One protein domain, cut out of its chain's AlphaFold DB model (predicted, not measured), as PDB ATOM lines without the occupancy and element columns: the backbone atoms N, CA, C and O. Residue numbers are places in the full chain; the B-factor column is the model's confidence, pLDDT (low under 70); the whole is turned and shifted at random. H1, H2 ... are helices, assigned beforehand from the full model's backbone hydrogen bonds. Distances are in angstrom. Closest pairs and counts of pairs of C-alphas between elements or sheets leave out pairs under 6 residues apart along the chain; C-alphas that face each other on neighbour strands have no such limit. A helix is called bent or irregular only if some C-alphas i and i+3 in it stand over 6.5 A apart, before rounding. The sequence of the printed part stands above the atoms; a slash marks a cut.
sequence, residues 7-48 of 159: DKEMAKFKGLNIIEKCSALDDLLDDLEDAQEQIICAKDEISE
ATOM      1  N   ASP A   7      41.285 -15.095 -34.210       94.12
ATOM      2  CA  ASP A   7      40.155 -15.964 -34.546       94.12
ATOM      3  C   ASP A   7      40.021 -17.106 -33.531       94.12
ATOM      4  O   ASP A   7      38.906 -17.467 -33.136       94.12
ATOM      5  N   LYS A   8      41.155 -17.645 -33.061       94.19
ATOM      6  CA  LYS A   8      41.205 -18.628 -31.968       94.19
ATOM      7  C   LYS A   8      40.681 -18.040 -30.657       94.19
ATOM      8  O   LYS A   8      39.926 -18.721 -29.963       94.19
ATOM      9  N   GLU A   9      41.040 -16.800 -30.336       94.06
ATOM     10  CA  GLU A   9      40.557 -16.109 -29.135       94.06
ATOM     11  C   GLU A   9      39.052 -15.818 -29.218       94.06
ATOM     12  O   GLU A   9      38.286 -16.254 -28.359       94.06
ATOM     13  N   MET A  10      38.584 -15.233 -30.323       93.75
ATOM     14  CA  MET A  10      37.163 -14.946 -30.553       93.75
ATOM     15  C   MET A  10      36.294 -16.213 -30.584       93.75
ATOM     16  O   MET A  10      35.111 -16.181 -30.228       93.75
ATOM     17  N   ALA A  11      36.852 -17.358 -30.994       95.12
ATOM     18  CA  ALA A  11      36.141 -18.632 -30.973       95.12
ATOM     19  C   ALA A  11      35.771 -19.092 -29.554       95.12
ATOM     20  O   ALA A  11      34.748 -19.768 -29.407       95.12
ATOM     21  N   LYS A  12      36.532 -18.697 -28.518       93.44
ATOM     22  CA  LYS A  12      36.242 -19.025 -27.108       93.44
ATOM     23  C   LYS A  12      34.932 -18.403 -26.623       93.44
ATOM     24  O   LYS A  12      34.306 -18.922 -25.706       93.44
ATOM     25  N   PHE A  13      34.468 -17.343 -27.283       94.69
ATOM     26  CA  PHE A  13      33.236 -16.644 -26.921       94.69
ATOM     27  C   PHE A  13      31.973 -17.329 -27.465       94.69
ATOM     28  O   PHE A  13      30.844 -16.935 -27.145       94.69
ATOM     29  N   LYS A  14      32.117 -18.354 -28.315       93.25
ATOM     30  CA  LYS A  14      30.975 -19.108 -28.848       93.25
ATOM     31  C   LYS A  14      30.298 -19.897 -27.726       93.25
ATOM     32  O   LYS A  14      30.932 -20.683 -27.038       93.25
ATOM     33  N   GLY A  15      28.986 -19.723 -27.590       93.62
ATOM     34  CA  GLY A  15      28.178 -20.401 -26.569       93.62
ATOM     35  C   GLY A  15      27.999 -19.613 -25.269       93.62
ATOM     36  O   GLY A  15      27.092 -19.940 -24.512       93.62
ATOM     37  N   LEU A  16      28.775 -18.546 -25.060       96.81
ATOM     38  CA  LEU A  16      28.581 -17.612 -23.951       96.81
ATOM     39  C   LEU A  16      27.337 -16.736 -24.157       96.81
ATOM     40  O   LEU A  16      26.965 -16.398 -25.294       96.81
ATOM     41  N   ASN A  17      26.715 -16.329 -23.051       97.69
ATOM     42  CA  ASN A  17      25.670 -15.311 -23.065       97.69
ATOM     43  C   ASN A  17      26.264 -13.902 -23.265       97.69
ATOM     44  O   ASN A  17      27.478 -13.718 -23.284       97.69
ATOM     45  N   ILE A  18      25.414 -12.893 -23.473       97.62
ATOM     46  CA  ILE A  18      25.876 -11.535 -23.818       97.62
ATOM     47  C   ILE A  18      26.749 -10.924 -22.713       97.62
ATOM     48  O   ILE A  18      27.761 -10.311 -23.032       97.62
ATOM     49  N   ILE A  19      26.394 -11.113 -21.441       97.69
ATOM     50  CA  ILE A  19      27.139 -10.541 -20.309       97.69
ATOM     51  C   ILE A  19      28.510 -11.209 -20.194       97.69
ATOM     52  O   ILE A  19      29.518 -10.521 -20.105       97.69
ATOM     53  N   GLU A  20      28.554 -12.539 -20.283       97.56
ATOM     54  CA  GLU A  20      29.810 -13.304 -20.268       97.56
ATOM     55  C   GLU A  20      30.737 -12.918 -21.424       97.56
ATOM     56  O   GLU A  20      31.947 -12.849 -21.246       97.56
ATOM     57  N   LYS A  21      30.179 -12.639 -22.610       97.25
ATOM     58  CA  LYS A  21      30.961 -12.150 -23.751       97.25
ATOM     59  C   LYS A  21      31.559 -10.777 -23.501       97.25
ATOM     60  O   LYS A  21      32.685 -10.558 -23.917       97.25
ATOM     61  N   CYS A  22      30.809  -9.867 -22.880       96.88
ATOM     62  CA  CYS A  22      31.333  -8.553 -22.522       96.88
ATOM     63  C   CYS A  22      32.502  -8.696 -21.545       96.88
ATOM     64  O   CYS A  22      33.579  -8.214 -21.855       96.88
ATOM     65  N   SER A  23      32.335  -9.458 -20.460       96.62
ATOM     66  CA  SER A  23      33.427  -9.688 -19.505       96.62
ATOM     67  C   SER A  23      34.650 -10.350 -20.147       96.62
ATOM     68  O   SER A  23      35.760  -9.887 -19.947       96.62
ATOM     69  N   ALA A  24      34.459 -11.373 -20.985       96.12
ATOM     70  CA  ALA A  24      35.578 -12.037 -21.659       96.12
ATOM     71  C   ALA A  24      36.277 -11.153 -22.713       96.12
ATOM     72  O   ALA A  24      37.433 -11.397 -23.048       96.12
ATOM     73  N   LEU A  25      35.573 -10.160 -23.270       96.44
ATOM     74  CA  LEU A  25      36.170  -9.148 -24.143       96.44
ATOM     75  C   LEU A  25      36.983  -8.135 -23.342       96.44
ATOM     76  O   LEU A  25      38.066  -7.787 -23.794       96.44
ATOM     77  N   ASP A  26      36.474  -7.695 -22.192       96.88
ATOM     78  CA  ASP A  26      37.200  -6.795 -21.293       96.88
ATOM     79  C   ASP A  26      38.509  -7.464 -20.830       96.88
ATOM     80  O   ASP A  26      39.576  -6.891 -21.022       96.88
ATOM     81  N   ASP A  27      38.453  -8.729 -20.387       95.75
ATOM     82  CA  ASP A  27      39.647  -9.502 -20.002       95.75
ATOM     83  C   ASP A  27      40.668  -9.614 -21.158       95.75
ATOM     84  O   ASP A  27      41.873  -9.471 -20.961       95.75
ATOM     85  N   LEU A  28      40.201  -9.861 -22.393       95.69
ATOM     86  CA  LEU A  28      41.081  -9.955 -23.564       95.69
ATOM     87  C   LEU A  28      41.709  -8.602 -23.929       95.69
ATOM     88  O   LEU A  28      42.826  -8.571 -24.443       95.69
ATOM     89  N   LEU A  29      40.984  -7.500 -23.731       95.94
ATOM     90  CA  LEU A  29      41.515  -6.158 -23.956       95.94
ATOM     91  C   LEU A  29      42.609  -5.840 -22.940       95.94
ATOM     92  O   LEU A  29      43.677  -5.410 -23.365       95.94
ATOM     93  N   ASP A  30      42.387  -6.139 -21.661       96.19
ATOM     94  CA  ASP A  30      43.388  -5.956 -20.605       96.19
ATOM     95  C   ASP A  30      44.673  -6.751 -20.921       96.19
ATOM     96  O   ASP A  30      45.770  -6.190 -20.938       96.19
ATOM     97  N   ASP A  31      44.547  -8.032 -21.295       93.38
ATOM     98  CA  ASP A  31      45.689  -8.869 -21.697       93.38
ATOM     99  C   ASP A  31      46.451  -8.289 -22.912       93.38
ATOM    100  O   ASP A  31      47.680  -8.395 -23.012       93.38
ATOM    101  N   LEU A  32      45.732  -7.696 -23.874       94.56
ATOM    102  CA  LEU A  32      46.326  -7.078 -25.064       94.56
ATOM    103  C   LEU A  32      47.018  -5.750 -24.748       94.56
ATOM    104  O   LEU A  32      48.066  -5.475 -25.336       94.56
ATOM    105  N   GLU A  33      46.461  -4.949 -23.844       96.00
ATOM    106  CA  GLU A  33      47.078  -3.714 -23.358       96.00
ATOM    107  C   GLU A  33      48.385  -4.021 -22.615       96.00
ATOM    108  O   GLU A  33      49.427  -3.446 -22.943       96.00
ATOM    109  N   ASP A  34      48.381  -5.015 -21.723       94.88
ATOM    110  CA  ASP A  34      49.583  -5.478 -21.019       94.88
ATOM    111  C   ASP A  34      50.656  -6.004 -21.988       94.88
ATOM    112  O   ASP A  34      51.855  -5.735 -21.833       94.88
ATOM    113  N   ALA A  35      50.249  -6.761 -23.011       93.88
ATOM    114  CA  ALA A  35      51.166  -7.248 -24.038       93.88
ATOM    115  C   ALA A  35      51.731  -6.101 -24.893       93.88
ATOM    116  O   ALA A  35      52.913  -6.120 -25.252       93.88
ATOM    117  N   GLN A  36      50.910  -5.101 -25.223       95.25
ATOM    118  CA  GLN A  36      51.342  -3.913 -25.951       95.25
ATOM    119  C   GLN A  36      52.375  -3.118 -25.148       95.25
ATOM    120  O   GLN A  36      53.405  -2.741 -25.710       95.25
ATOM    121  N   GLU A  37      52.140  -2.907 -23.854       96.69
ATOM    122  CA  GLU A  37      53.071  -2.199 -22.972       96.69
ATOM    123  C   GLU A  37      54.421  -2.923 -22.898       96.69
ATOM    124  O   GLU A  37      55.472  -2.311 -23.074       96.69
ATOM    125  N   GLN A  38      54.415  -4.253 -22.758       95.88
ATOM    126  CA  GLN A  38      55.647  -5.051 -22.786       95.88
ATOM    127  C   GLN A  38      56.423  -4.895 -24.101       95.88
ATOM    128  O   GLN A  38      57.653  -4.813 -24.089       95.88
ATOM    129  N   ILE A  39      55.728  -4.835 -25.242       95.50
ATOM    130  CA  ILE A  39      56.358  -4.609 -26.551       95.50
ATOM    131  C   ILE A  39      56.956  -3.202 -26.635       95.50
ATOM    132  O   ILE A  39      58.052  -3.048 -27.176       95.50
ATOM    133  N   ILE A  40      56.259  -2.186 -26.123       95.19
ATOM    134  CA  ILE A  40      56.749  -0.803 -26.090       95.19
ATOM    135  C   ILE A  40      58.011  -0.718 -25.230       95.19
ATOM    136  O   ILE A  40      59.034  -0.253 -25.730       95.19
ATOM    137  N   CYS A  41      57.986  -1.265 -24.014       95.75
ATOM    138  CA  CYS A  41      59.151  -1.330 -23.133       95.75
ATOM    139  C   CYS A  41      60.338  -2.026 -23.810       95.75
ATOM    140  O   CYS A  41      61.429  -1.466 -23.872       95.75
ATOM    141  N   ALA A  42      60.124  -3.203 -24.407       95.50
ATOM    142  CA  ALA A  42      61.186  -3.917 -25.114       95.50
ATOM    143  C   ALA A  42      61.734  -3.117 -26.310       95.50
ATOM    144  O   ALA A  42      62.935  -3.126 -26.576       95.50
ATOM    145  N   LYS A  43      60.870  -2.408 -27.047       94.56
ATOM    146  CA  LYS A  43      61.287  -1.541 -28.154       94.56
ATOM    147  C   LYS A  43      62.141  -0.373 -27.654       94.56
ATOM    148  O   LYS A  43      63.145  -0.056 -28.294       94.56
ATOM    149  N   ASP A  44      61.746   0.257 -26.554       93.00
ATOM    150  CA  ASP A  44      62.478   1.371 -25.952       93.00
ATOM    151  C   ASP A  44      63.846   0.904 -25.426       93.00
ATOM    152  O   ASP A  44      64.859   1.515 -25.767       93.00
ATOM    153  N   GLU A  45      63.906  -0.234 -24.727       94.50
ATOM    154  CA  GLU A  45      65.156  -0.851 -24.250       94.50
ATOM    155  C   GLU A  45      66.121  -1.170 -25.403       94.50
ATOM    156  O   GLU A  45      67.293  -0.792 -25.363       94.50
ATOM    157  N   ILE A  46      65.632  -1.812 -26.472       94.31
ATOM    158  CA  ILE A  46      66.448  -2.133 -27.656       94.31
ATOM    159  C   ILE A  46      66.940  -0.852 -28.341       94.31
ATOM    160  O   ILE A  46      68.088  -0.781 -28.791       94.31
ATOM    161  N   SER A  47      66.084   0.169 -28.436       92.56
ATOM    162  CA  SER A  47      66.454   1.460 -29.017       92.56
ATOM    163  C   SER A  47      67.532   2.163 -28.189       92.56
ATOM    164  O   SER A  47      68.456   2.744 -28.764       92.56
ATOM    165  N   GLU A  48      67.434   2.119 -26.861       92.69
ATOM    166  CA  GLU A  48      68.424   2.694 -25.953       92.69
ATOM    167  C   GLU A  48      69.758   1.938 -26.018       92.69
ATOM    168  O   GLU A  48      70.814   2.564 -26.136       92.69
TER     169      GLU A  48
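This is residues 7 to 48 of the 159 residues of an uncharacterized protein of Prevotella copri (UniProt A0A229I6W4). A short helix, H1, and a link fold back beside the beginning of one long helix, H2, which makes the length of the model, and residues 29 to 48 of H2 stick out alone. The printed part has 42 residues with two named helices, H1 then H2, and no named strand; the class is all helix. It is an extended rod, with a radius of gyration of the C-alphas of 14.6 A and spans of 46 by 17 by 6 A.

H1, residues 7 to 11, and H2, residues 18 to 48, are near each other, with 7 pairs of C-alphas within 10 A and the closest pair 8.3 A apart. A short link of 6 residues joins them. Residues 29 to 48, which belong to H2, stand free. In H1 and H2 every O i to N i+4 pair is within hydrogen-bond range.

H1 begins at C-alpha 7, (40.155, -15.964, -34.546). H2 runs 44.9 A from C-alpha 18, (25.876, -11.535, -23.818), to C-alpha 48, (68.424, 2.694, -25.953). Neither helix is bent.

The two C-alphas farthest apart, those of Asn 17 and Glu 48, are 46.5 A apart. The printed part has no cut and no long link. Its mean pLDDT is 95.3, and no printed residue is under 70.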